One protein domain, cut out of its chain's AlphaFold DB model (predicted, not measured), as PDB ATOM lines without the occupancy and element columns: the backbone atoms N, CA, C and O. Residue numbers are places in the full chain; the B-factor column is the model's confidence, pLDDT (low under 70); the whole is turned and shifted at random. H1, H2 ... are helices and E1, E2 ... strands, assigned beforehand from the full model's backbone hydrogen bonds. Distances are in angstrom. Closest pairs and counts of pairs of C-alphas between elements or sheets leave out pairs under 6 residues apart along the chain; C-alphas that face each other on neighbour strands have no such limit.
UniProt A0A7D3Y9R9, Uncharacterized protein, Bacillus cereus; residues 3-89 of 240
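AT A GLANCE: This is residues 3 to 89 of the 240 residues of an uncharacterized protein of Bacillus cereus (UniProt A0A7D3Y9R9). The domain is a small closed barrel of five strands with two short helices, H1 and H2, on its outside. The long strand E5 bends by 107 degrees at residue 77, pairing with E4 over residues 73 to 77 and with E1 over residues 78 to 87. The printed part has 87 residues, with two named helices and five named strands in the order E1 E2 E3 H1 H2 E4 E5; the class is mixed, helices and strands. Round the ring run E1 E2 E3 E4 E5 and back to E1, a mixed sheet in which E3 and E4 are parallel and the other neighbour pairs antiparallel. The whole is compact, with a radius of gyration of the C-alphas of 12.1 A and spans of 30 by 28 by 21 A.

HOW THE PARTS SIT: E1, residues 3 to 10, E2, residues 15 to 18, and E3, residues 24 to 26, form a meander, each strand the antiparallel neighbour of the one before. In the hairpin E1 and E2, N 8 and O 16 are 2.8 A apart; in the hairpin E2 and E3, N 17 and O 25 are 2.9 A apart. E4, residues 63 to 67, is parallel to E3, with N 67 and O 24 at 2.8 A. E5, residues 73 to 88, forms a hairpin with E4, with N 66 and O 74 at 2.8 A. E5 and E1 close the barrel, antiparallel at 152 degrees, with N 7 and O 82 at 2.8 A. H2, residues 45 to 53, is on the barrel, outside it, at a height over the sheet of 8.1 A; it lies over E1, slantwise to the strands at 36 degrees on the local plane. The closest C-alphas of H2 and E1 are those of Tyr 45 and Phe 4, 6.1 A apart. H1, residues 32 to 38, is also on the barrel and outside it, at a height of 5.3 A, over none of the strands; its closest C-alpha pair with E5 is Ile 36 and Ile 86, 6.3 A. H1 and H2 are apart. E3, H1 H2 and E4 make a strand-helix-strand unit, two parallel neighbour strands with helices between. In H2 every O i to N i+4 pair is within hydrogen-bond range; in H1 0 of 3 are, and 2 of 4 O i to N i+3 pairs.

IN THESE COORDINATES: E1 begins at C-alpha 3, (-6.049, -0.264, -2.662), and is 22.7 A long; E2 is 10.3 A, E3 6.9 A and E4 13.1 A. H1 is 11.1 A long and H2 12.3 A. E5, 30.2 A, ends at C-alpha 88, (-1.307, -3.953, -3.465).

THE WHOLE: The C-alphas of Gly 61 and Glu 89, the two farthest apart, are 33.7 A apart. The printed part has no cut, and no link is long. Its mean pLDDT is 80.3, with residues 28 to 37, 44 to 45, 85 and 87 to 89 under 70.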
ATOM      1  N   LYS A   3      -5.343  -1.055  -3.673       75.50
ATOM      2  CA  LYS A   3      -6.049  -0.264  -2.662       75.50
ATOM      3  C   LYS A   3      -5.375   1.086  -2.497       75.50
ATOM      4  O   LYS A   3      -4.228   1.185  -2.068       75.50
ATOM      5  N   PHE A   4      -6.125   2.127  -2.815       76.00
ATOM      6  CA  PHE A   4      -5.695   3.514  -2.682       76.00
ATOM      7  C   PHE A   4      -6.265   4.111  -1.406       76.00
ATOM      8  O   PHE A   4      -7.357   3.726  -1.013       76.00
ATOM      9  N   GLY A   5      -5.623   5.103  -0.810       85.75
ATOM     10  CA  GLY A   5      -6.277   5.935   0.196       85.75
ATOM     11  C   GLY A   5      -5.701   7.328   0.254       85.75
ATOM     12  O   GLY A   5      -4.970   7.748  -0.642       85.75
ATOM     13  N   VAL A   6      -6.136   8.082   1.256       87.06
ATOM     14  CA  VAL A   6      -6.000   9.536   1.264       87.06
ATOM     15  C   VAL A   6      -4.982   9.953   2.309       87.06
ATOM     16  O   VAL A   6      -5.059   9.557   3.470       87.06
ATOM     17  N   VAL A   7      -4.024  10.756   1.864       87.25
ATOM     18  CA  VAL A   7      -2.868  11.188   2.636       87.25
ATOM     19  C   VAL A   7      -2.817  12.706   2.647       87.25
ATOM     20  O   VAL A   7      -2.805  13.339   1.589       87.25
ATOM     21  N   ALA A   8      -2.746  13.294   3.835       88.44
ATOM     22  CA  ALA A   8      -2.477  14.709   4.018       88.44
ATOM     23  C   ALA A   8      -0.989  14.919   4.302       88.44
ATOM     24  O   ALA A   8      -0.379  14.220   5.106       88.44
ATOM     25  N   TYR A   9      -0.407  15.910   3.641       86.81
ATOM     26  CA  TYR A   9       0.900  16.451   3.980       86.81
ATOM     27  C   TYR A   9       0.669  17.762   4.702       86.81
ATOM     28  O   TYR A   9      -0.045  18.631   4.194       86.81
ATOM     29  N   LEU A  10       1.279  17.908   5.866       90.69
ATOM     30  CA  LEU A  10       1.135  19.085   6.707       90.69
ATOM     31  C   LEU A  10       2.154  20.160   6.318       90.69
ATOM     32  O   LEU A  10       3.160  19.889   5.657       90.69
ATOM     33  N   MET A  11       1.904  21.400   6.736       87.75
ATOM     34  CA  MET A  11       2.848  22.511   6.536       87.75
ATOM     35  C   MET A  11       4.203  22.272   7.222       87.75
ATOM     36  O   MET A  11       5.220  22.755   6.736       87.75
ATOM     37  N   THR A  12       4.217  21.471   8.286       86.25
ATOM     38  CA  THR A  12       5.401  21.019   9.031       86.25
ATOM     39  C   THR A  12       6.215  19.939   8.309       86.25
ATOM     40  O   THR A  12       7.292  19.583   8.771       86.25
ATOM     41  N   GLY A  13       5.727  19.405   7.183       82.38
ATOM     42  CA  GLY A  13       6.375  18.321   6.433       82.38
ATOM     43  C   GLY A  13       5.944  16.913   6.853       82.38
ATOM     44  O   GLY A  13       6.219  15.957   6.132       82.38
ATOM     45  N   GLU A  14       5.213  16.786   7.958       87.12
ATOM     46  CA  GLU A  14       4.671  15.513   8.429       87.12
ATOM     47  C   GLU A  14       3.573  14.973   7.503       87.12
ATOM     48  O   GLU A  14       2.903  15.711   6.770       87.12
ATOM     49  N   ARG A  15       3.375  13.656   7.576       87.00
ATOM     50  CA  ARG A  15       2.403  12.913   6.783       87.00
ATOM     51  C   ARG A  15       1.312  12.347   7.688       87.00
ATOM     52  O   ARG A  15       1.612  11.755   8.720       87.00
ATOM     53  N   CYS A  16       0.063  12.470   7.259       88.19
ATOM     54  CA  CYS A  16      -1.094  11.877   7.919       88.19
ATOM     55  C   CYS A  16      -1.890  11.019   6.945       88.19
ATOM     56  O   CYS A  16      -1.979  11.340   5.759       88.19
ATOM     57  N   ILE A  17      -2.508   9.960   7.449       89.38
ATOM     58  CA  ILE A  17      -3.383   9.079   6.677       89.38
ATOM     59  C   ILE A  17      -4.810   9.171   7.204       89.38
ATOM     60  O   ILE A  17      -5.025   9.334   8.405       89.38
ATOM     61  N   PHE A  18      -5.776   9.105   6.294       90.69
ATOM     62  CA  PHE A  18      -7.189   9.113   6.644       90.69
ATOM     63  C   PHE A  18      -7.681   7.688   6.899       90.69
ATOM     64  O   PHE A  18      -7.526   6.812   6.041       90.69
ATOM     65  N   THR A  19      -8.281   7.448   8.060       90.12
ATOM     66  CA  THR A  19      -8.681   6.111   8.516       90.12
ATOM     67  C   THR A  19     -10.126   5.766   8.142       90.12
ATOM     68  O   THR A  19     -10.915   6.626   7.734       90.12
ATOM     69  N   LYS A  20     -10.493   4.482   8.250       87.69
ATOM     70  CA  LYS A  20     -11.862   3.979   8.011       87.69
ATOM     71  C   LYS A  20     -12.871   4.598   8.974       87.69
ATOM     72  O   LYS A  20     -14.008   4.841   8.577       87.69
ATOM     73  N   GLU A  21     -12.418   4.904  10.182       86.62
ATOM     74  CA  GLU A  21     -13.143   5.578  11.259       86.62
ATOM     75  C   GLU A  21     -13.266   7.092  11.020       86.62
ATOM     76  O   GLU A  21     -13.792   7.810  11.859       86.62
ATOM     77  N   MET A  22     -12.829   7.577   9.850       86.88
ATOM     78  CA  MET A  22     -12.954   8.965   9.404       86.88
ATOM     79  C   MET A  22     -12.105   9.950  10.220       86.88
ATOM     80  O   MET A  22     -12.466  11.119  10.348       86.88
ATOM     81  N   MET A  23     -10.954   9.490  10.713       89.81
ATOM     82  CA  MET A  23      -9.994  10.289  11.476       89.81
ATOM     83  C   MET A  23      -8.691  10.475  10.694       89.81
ATOM     84  O   MET A  23      -8.356   9.666   9.825       89.81
ATOM     85  N   TRP A  24      -7.929  11.524  11.007       91.62
ATOM     86  CA  TRP A  24      -6.539  11.632  10.563       91.62
ATOM     87  C   TRP A  24      -5.611  11.086  11.633       91.62
ATOM     88  O   TRP A  24      -5.766  11.421  12.801       91.62
ATOM     89  N   ILE A  25      -4.611  10.310  11.233       90.25
ATOM     90  CA  ILE A  25      -3.550   9.851  12.134       90.25
ATOM     91  C   ILE A  25      -2.183  10.159  11.532       90.25
ATOM     92  O   ILE A  25      -2.008  10.137  10.311       90.25
ATOM     93  N   LEU A  26      -1.220  10.489  12.387       88.25
ATOM     94  CA  LEU A  26       0.161  10.768  11.994       88.25
ATOM     95  C   LEU A  26       0.877   9.477  11.592       88.25
ATOM     96  O   LEU A  26       0.875   8.507  12.340       88.25
ATOM     97  N   VAL A  27       1.525   9.485  10.429       79.44
ATOM     98  CA  VAL A  27       2.339   8.365   9.949       79.44
ATOM     99  C   VAL A  27       3.765   8.575  10.442       79.44
ATOM    100  O   VAL A  27       4.485   9.430   9.922       79.44
ATOM    101  N   LYS A  28       4.176   7.809  11.455       69.44
ATOM    102  CA  LYS A  28       5.583   7.739  11.870       69.44
ATOM    103  C   LYS A  28       6.361   6.820  10.930       69.44
ATOM    104  O   LYS A  28       5.850   5.783  10.516       69.44
ATOM    105  N   SER A  29       7.602   7.193  10.626       56.53
ATOM    106  CA  SER A  29       8.497   6.474   9.707       56.53
ATOM    107  C   SER A  29       8.720   5.004  10.081       56.53
ATOM    108  O   SER A  29       9.003   4.203   9.204       56.53
ATOM    109  N   SER A  30       8.590   4.660  11.364       49.03
ATOM    110  CA  SER A  30       8.802   3.319  11.918       49.03
ATOM    111  C   SER A  30       7.568   2.406  11.891       49.03
ATOM    112  O   SER A  30       7.702   1.234  12.204       49.03
ATOM    113  N   ASP A  31       6.377   2.917  11.549       52.34
ATOM    114  CA  ASP A  31       5.089   2.223  11.766       52.34
ATOM    115  C   ASP A  31       4.246   2.078  10.483       52.34
ATOM    116  O   ASP A  31       3.015   2.056  10.524       52.34
ATOM    117  N   LEU A  32       4.883   1.986   9.310       51.59
ATOM    118  CA  LEU A  32       4.174   1.914   8.023       51.59
ATOM    119  C   LEU A  32       3.091   0.812   7.971       51.59
ATOM    120  O   LEU A  32       2.037   1.052   7.381       51.59
ATOM    121  N   PHE A  33       3.288  -0.328   8.641       48.91
ATOM    122  CA  PHE A  33       2.383  -1.484   8.579       48.91
ATOM    123  C   PHE A  33       1.124  -1.382   9.437       48.91
ATOM    124  O   PHE A  33       0.029  -1.715   8.970       48.91
ATOM    125  N   GLY A  34       1.219  -0.820  10.644       53.94
ATOM    126  CA  GLY A  34       0.052  -0.646  11.517       53.94
ATOM    127  C   GLY A  34      -1.024   0.239  10.875       53.94
ATOM    128  O   GLY A  34      -2.216  -0.080  10.912       53.94
ATOM    129  N   TYR A  35      -0.603   1.312  10.197       59.72
ATOM    130  CA  TYR A  35      -1.500   2.301   9.595       59.72
ATOM    131  C   TYR A  35      -2.225   1.819   8.330       59.72
ATOM    132  O   TYR A  35      -3.313   2.306   8.017       59.72
ATOM    133  N   ILE A  36      -1.660   0.855   7.597       63.28
ATOM    134  CA  ILE A  36      -2.271   0.305   6.374       63.28
ATOM    135  C   ILE A  36      -3.588  -0.417   6.696       63.28
ATOM    136  O   ILE A  36      -4.554  -0.330   5.931       63.28
ATOM    137  N   SER A  37      -3.654  -1.095   7.845       67.12
ATOM    138  CA  SER A  37      -4.832  -1.856   8.278       67.12
ATOM    139  C   SER A  37      -6.047  -0.965   8.591       67.12
ATOM    140  O   SER A  37      -7.187  -1.316   8.248       67.12
ATOM    141  N   SER A  38      -5.808   0.216   9.168       75.69
ATOM    142  CA  SER A  38      -6.827   1.191   9.582       75.69
ATOM    143  C   SER A  38      -7.145   2.226   8.504       75.69
ATOM    144  O   SER A  38      -8.178   2.892   8.569       75.69
ATOM    145  N   ALA A  39      -6.319   2.343   7.465       83.69
ATOM    146  CA  ALA A  39      -6.531   3.313   6.402       83.69
ATOM    147  C   ALA A  39      -7.863   3.119   5.660       83.69
ATOM    148  O   ALA A  39      -8.264   2.006   5.286       83.69
ATOM    149  N   LYS A  40      -8.529   4.236   5.349       88.38
ATOM    150  CA  LYS A  40      -9.649   4.248   4.409       88.38
ATOM    151  C   LYS A  40      -9.118   3.899   3.027       88.38
ATOM    152  O   LYS A  40      -8.358   4.664   2.435       88.38
ATOM    153  N   THR A  41      -9.553   2.758   2.503       88.38
ATOM    154  CA  THR A  41      -9.115   2.268   1.197       88.38
ATOM    155  C   THR A  41     -10.223   2.316   0.150       88.38
ATOM    156  O   THR A  41     -11.402   2.117   0.440       88.38
ATOM    157  N   PHE A  42      -9.832   2.568  -1.094       83.50
ATOM    158  CA  PHE A  42     -10.680   2.616  -2.277       83.50
ATOM    159  C   PHE A  42     -10.186   1.586  -3.285       83.50
ATOM    160  O   PHE A  42      -8.979   1.432  -3.485       83.50
ATOM    161  N   LYS A  43     -11.127   0.916  -3.958       78.69
ATOM    162  CA  LYS A  43     -10.826  -0.123  -4.960       78.69
ATOM    163  C   LYS A  43     -10.202   0.428  -6.250       78.69
ATOM    164  O   LYS A  43      -9.729  -0.339  -7.076       78.69
ATOM    165  N   SER A  44     -10.233   1.745  -6.453       69.69
ATOM    166  CA  SER A  44      -9.585   2.414  -7.581       69.69
ATOM    167  C   SER A  44      -9.278   3.875  -7.258       69.69
ATOM    168  O   SER A  44      -9.930   4.494  -6.409       69.69
ATOM    169  N   TYR A  45      -8.312   4.447  -7.981       67.25
ATOM    170  CA  TYR A  45      -7.965   5.865  -7.889       67.25
ATOM    171  C   TYR A  45      -9.168   6.777  -8.184       67.25
ATOM    172  O   TYR A  45      -9.375   7.779  -7.501       67.25
ATOM    173  N   LEU A  46      -9.990   6.420  -9.178       72.75
ATOM    174  CA  LEU A  46     -11.156   7.212  -9.577       72.75
ATOM    175  C   LEU A  46     -12.183   7.328  -8.443       72.75
ATOM    176  O   LEU A  46     -12.708   8.413  -8.201       72.75
ATOM    177  N   LEU A  47     -12.422   6.237  -7.711       80.88
ATOM    178  CA  LEU A  47     -13.317   6.249  -6.552       80.88
ATOM    179  C   LEU A  47     -12.770   7.136  -5.426       80.88
ATOM    180  O   LEU A  47     -13.519   7.930  -4.859       80.88
ATOM    181  N   ALA A  48     -11.465   7.061  -5.151       80.62
ATOM    182  CA  ALA A  48     -10.815   7.932  -4.169       80.62
ATOM    183  C   ALA A  48     -10.891   9.416  -4.572       80.62
ATOM    184  O   ALA A  48     -11.138  10.283  -3.735       80.62
ATOM    185  N   LYS A  49     -10.724   9.720  -5.865       78.19
ATOM    186  CA  LYS A  49     -10.815  11.083  -6.403       78.19
ATOM    187  C   LYS A  49     -12.219  11.656  -6.270       78.19
ATOM    188  O   LYS A  49     -12.359  12.787  -5.816       78.19
ATOM    189  N   ASN A  50     -13.241  10.887  -6.637       83.19
ATOM    190  CA  ASN A  50     -14.630  11.320  -6.500       83.19
ATOM    191  C   ASN A  50     -14.974  11.609  -5.037       83.19
ATOM    192  O   ASN A  50     -15.601  12.623  -4.747       83.19
ATOM    193  N   TRP A  51     -14.494  10.766  -4.121       89.50
ATOM    194  CA  TRP A  51     -14.646  10.997  -2.690       89.50
ATOM    195  C   TRP A  51     -13.957  12.291  -2.228       89.50
ATOM    196  O   TRP A  51     -14.568  13.085  -1.520       89.50
ATOM    197  N   LEU A  52     -12.720  12.553  -2.668       84.25
ATOM    198  CA  LEU A  52     -11.988  13.766  -2.284       84.25
ATOM    199  C   LEU A  52     -12.645  15.049  -2.825       84.25
ATOM    200  O   LEU A  52     -12.706  16.046  -2.117       84.25
ATOM    201  N   ILE A  53     -13.181  15.025  -4.052       82.19
ATOM    202  CA  ILE A  53     -13.891  16.172  -4.656       82.19
ATOM    203  C   ILE A  53     -15.109  16.588  -3.818       82.19
ATOM    204  O   ILE A  53     -15.436  17.773  -3.738       82.19
ATOM    205  N   GLN A  54     -15.764  15.626  -3.169       87.69
ATOM    206  CA  GLN A  54     -16.908  15.873  -2.290       87.69
ATOM    207  C   GLN A  54     -16.499  16.449  -0.920       87.69
ATOM    208  O   GLN A  54     -17.366  16.871  -0.161       87.69
ATOM    209  N   ARG A  55     -15.197  16.500  -0.598       84.62
ATOM    210  CA  ARG A  55     -14.654  16.862   0.720       84.62
ATOM    211  C   ARG A  55     -13.782  18.117   0.667       84.62
ATOM    212  O   ARG A  55     -12.574  18.086   0.900       84.62
ATOM    213  N   LYS A  56     -14.417  19.257   0.366       77.06
ATOM    214  CA  LYS A  56     -13.769  20.587   0.348       77.06
ATOM    215  C   LYS A  56     -13.228  21.025   1.717       77.06
ATOM    216  O   LYS A  56     -12.394  21.925   1.792       77.06
ATOM    217  N   ASP A  57     -13.699  20.400   2.792       78.88
ATOM    218  CA  ASP A  57     -13.200  20.560   4.160       78.88
ATOM    219  C   ASP A  57     -11.734  20.128   4.317       78.88
ATOM    220  O   ASP A  57     -11.064  20.566   5.247       78.88
ATOM    221  N   LEU A  58     -11.218  19.333   3.379       76.88
ATOM    222  CA  LEU A  58      -9.879  18.756   3.433       76.88
ATOM    223  C   LEU A  58      -8.871  19.467   2.496       76.88
ATOM    224  O   LEU A  58      -7.789  18.953   2.236       76.88
ATOM    225  N   ASP A  59      -9.200  20.636   1.946       75.56
ATOM    226  CA  ASP A  59      -8.359  21.309   0.941       75.56
ATOM    227  C   ASP A  59      -7.127  22.041   1.532       75.56
ATOM    228  O   ASP A  59      -6.936  22.137   2.748       75.56
ATOM    229  N   TYR A  60      -6.262  22.577   0.667       81.38
ATOM    230  CA  TYR A  60      -5.084  23.352   1.063       81.38
ATOM    231  C   TYR A  60      -5.415  24.468   2.065       81.38
ATOM    232  O   TYR A  60      -6.377  25.221   1.916       81.38
ATOM    233  N   GLY A  61      -4.564  24.607   3.083       79.62
ATOM    234  CA  GLY A  61      -4.678  25.658   4.084       79.62
ATOM    235  C   GLY A  61      -5.782  25.428   5.115       79.62
ATOM    236  O   GLY A  61      -5.912  26.248   6.025       79.62
ATOM    237  N   LYS A  62      -6.541  24.331   5.018       87.19
ATOM    238  CA  LYS A  62      -7.486  23.910   6.053       87.19
ATOM    239  C   LYS A  62      -6.758  23.293   7.240       87.19
ATOM    240  O   LYS A  62      -5.668  22.737   7.103       87.19
ATOM    241  N   ASN A  63      -7.369  23.423   8.408       91.50
ATOM    242  CA  ASN A  63      -6.939  22.730   9.609       91.50
ATOM    243  C   ASN A  63      -7.616  21.361   9.652       91.50
ATOM    244  O   ASN A  63      -8.810  21.266   9.374       91.50
ATOM    245  N   ILE A  64      -6.853  20.330   9.995       90.94
ATOM    246  CA  ILE A  64      -7.369  18.991  10.262       90.94
ATOM    247  C   ILE A  64      -7.028  18.582  11.689       90.94
ATOM    248  O   ILE A  64      -5.952  18.909  12.199       90.94
ATOM    249  N   GLU A  65      -7.953  17.863  12.307       92.62
ATOM    250  CA  GLU A  65      -7.769  17.219  13.602       92.62
ATOM    251  C   GLU A  65      -7.106  15.863  13.394       92.62
ATOM    252  O   GLU A  65      -7.581  15.043  12.607       92.62
ATOM    253  N   ILE A  66      -5.985  15.657  14.073       91.69
ATOM    254  CA  ILE A  66      -5.144  14.473  13.977       91.69
ATOM    255  C   ILE A  66      -5.145  13.789  15.334       91.69
ATOM    256  O   ILE A  66      -4.750  14.385  16.334       91.69
ATOM    257  N   VAL A  67      -5.540  12.524  15.339       89.19
ATOM    258  CA  VAL A  67      -5.496  11.653  16.505       89.19
ATOM    259  C   VAL A  67      -4.108  11.024  16.586       89.19
ATOM    260  O   VAL A  67      -3.626  10.389  15.642       89.19
ATOM    261  N   LEU A  68      -3.436  11.239  17.707       85.38
ATOM    262  CA  LEU A  68      -2.160  10.616  18.032       85.38
ATOM    263  C   LEU A  68      -2.377   9.204  18.583       85.38
ATOM    264  O   LEU A  68      -3.452   8.868  19.069       85.38
ATOM    265  N   ALA A  69      -1.327   8.380  18.578       78.44
ATOM    266  CA  ALA A  69      -1.369   7.038  19.173       78.44
ATOM    267  C   ALA A  69      -1.709   7.051  20.678       78.44
ATOM    268  O   ALA A  69      -2.217   6.071  21.206       78.44
ATOM    269  N   THR A  70      -1.455   8.172  21.360       81.38
ATOM    270  CA  THR A  70      -1.833   8.412  22.761       81.38
ATOM    271  C   THR A  70      -3.332   8.676  22.952       81.38
ATOM    272  O   THR A  70      -3.786   8.743  24.089       81.38
ATOM    273  N   GLY A  71      -4.096   8.860  21.870       82.19
ATOM    274  CA  GLY A  71      -5.494   9.302  21.896       82.19
ATOM    275  C   GLY A  71      -5.670  10.824  21.939       82.19
ATOM    276  O   GLY A  71      -6.792  11.311  21.834       82.19
ATOM    277  N   GLU A  72      -4.582  11.588  22.059       90.38
ATOM    278  CA  GLU A  72      -4.623  13.050  22.011       90.38
ATOM    279  C   GLU A  72      -5.005  13.547  20.610       90.38
ATOM    280  O   GLU A  72      -4.535  13.016  19.600       90.38
ATOM    281  N   VAL A  73      -5.832  14.594  20.550       92.06
ATOM    282  CA  VAL A  73      -6.228  15.247  19.300       92.06
ATOM    283  C   VAL A  73      -5.467  16.555  19.152       92.06
ATOM    284  O   VAL A  73      -5.606  17.465  19.966       92.06
ATOM    285  N   ILE A  74      -4.694  16.670  18.076       93.75
ATOM    286  CA  ILE A  74      -3.975  17.894  17.728       93.75
ATOM    287  C   ILE A  74      -4.511  18.476  16.427       93.75
ATOM    288  O   ILE A  74      -4.905  17.752  15.519       93.75
ATOM    289  N   THR A  75      -4.480  19.798  16.298       94.38
ATOM    290  CA  THR A  75      -4.896  20.474  15.064       94.38
ATOM    291  C   THR A  75      -3.677  20.928  14.274       94.38
ATOM    292  O   THR A  75      -2.822  21.640  14.803       94.38
ATOM    293  N   LYS A  76      -3.593  20.557  12.992       93.69
ATOM    294  CA  LYS A  76      -2.514  21.010  12.097       93.69
ATOM    295  C   LYS A  76      -3.035  21.445  10.732       93.69
ATOM    296  O   LYS A  76      -4.065  20.981  10.250       93.69
ATOM    297  N   LYS A  77      -2.282  22.342  10.093       93.50
ATOM    298  CA  LYS A  77      -2.634  22.931   8.796       93.50
ATOM    299  C   LYS A  77      -2.145  22.072   7.630       93.50
ATOM    300  O   LYS A  77      -0.963  21.722   7.551       93.50
ATOM    301  N   VAL A  78      -3.044  21.788   6.694       90.75
ATOM    302  CA  VAL A  78      -2.791  20.988   5.492       90.75
ATOM    303  C   VAL A  78      -2.028  21.801   4.446       90.75
ATOM    304  O   VAL A  78      -2.433  22.897   4.061       90.75
ATOM    305  N   LYS A  79      -0.940  21.223   3.931       85.06
ATOM    306  CA  LYS A  79      -0.181  21.717   2.772       85.06
ATOM    307  C   LYS A  79      -0.647  21.107   1.454       85.06
ATOM    308  O   LYS A  79      -0.543  21.745   0.415       85.06
ATOM    309  N   ARG A  80      -1.084  19.850   1.453       83.62
ATOM    310  CA  ARG A  80      -1.690  19.194   0.282       83.62
ATOM    311  C   ARG A  80      -2.325  17.878   0.695       83.62
ATOM    312  O   ARG A  80      -1.804  17.210   1.583       83.62
ATOM    313  N   ILE A  81      -3.351  17.458  -0.034       82.81
ATOM    314  CA  ILE A  81      -3.876  16.096   0.042       82.81
ATOM    315  C   ILE A  81      -3.571  15.345  -1.243       82.81
ATOM    316  O   ILE A  81      -3.625  15.894  -2.345       82.81
ATOM    317  N   ARG A  82      -3.205  14.075  -1.094       79.44
ATOM    318  CA  ARG A  82      -2.931  13.155  -2.189       79.44
ATOM    319  C   ARG A  82      -3.689  11.855  -1.989       79.44
ATOM    320  O   ARG A  82      -3.989  11.450  -0.873       79.44
ATOM    321  N   ILE A  83      -3.974  11.214  -3.110       77.31
ATOM    322  CA  ILE A  83      -4.381   9.816  -3.145       77.31
ATOM    323  C   ILE A  83      -3.107   9.021  -3.387       77.31
ATOM    324  O   ILE A  83      -2.378   9.321  -4.336       77.31
ATOM    325  N   GLU A  84      -2.846   8.041  -2.538       76.50
ATOM    326  CA  GLU A  84      -1.658   7.197  -2.598       76.50
ATOM    327  C   GLU A  84      -2.059   5.726  -2.629       76.50
ATOM    328  O   GLU A  84      -3.122   5.352  -2.130       76.50
ATOM    329  N   LEU A  85      -1.224   4.892  -3.247       67.88
ATOM    330  CA  LEU A  85      -1.356   3.442  -3.171       67.88
ATOM    331  C   LEU A  85      -0.934   3.008  -1.762       67.88
ATOM    332  O   LEU A  85       0.177   3.305  -1.341       67.88
ATOM    333  N   ILE A  86      -1.838   2.352  -1.037       70.88
ATOM    334  CA  ILE A  86      -1.625   1.938   0.360       70.88
ATOM    335  C   ILE A  86      -1.348   0.444   0.438       70.88
ATOM    336  O   ILE A  86      -0.506   0.012   1.212       70.88
ATOM    337  N   LYS A  87      -2.074  -0.350  -0.350       67.69
ATOM    338  CA  LYS A  87      -1.875  -1.795  -0.402       67.69
ATOM    339  C   LYS A  87      -2.038  -2.288  -1.824       67.69
ATOM    340  O   LYS A  87      -2.942  -1.863  -2.547       67.69
ATOM    341  N   ARG A  88      -1.188  -3.226  -2.212       57.97
ATOM    342  CA  ARG A  88      -1.307  -3.953  -3.465       57.97
ATOM    343  C   ARG A  88      -1.616  -5.408  -3.133       57.97
ATOM    344  O   ARG A  88      -0.758  -6.120  -2.656       57.97
ATOM    345  N   GLU A  89      -2.861  -5.838  -3.337       53.94
ATOM    346  CA  GLU A  89      -3.269  -7.232  -3.067       53.94
ATOM    347  C   GLU A  89      -3.124  -8.136  -4.297       53.94
ATOM    348  O   GLU A  89      -3.492  -9.299  -4.258       53.94
TER     349      GLU A  89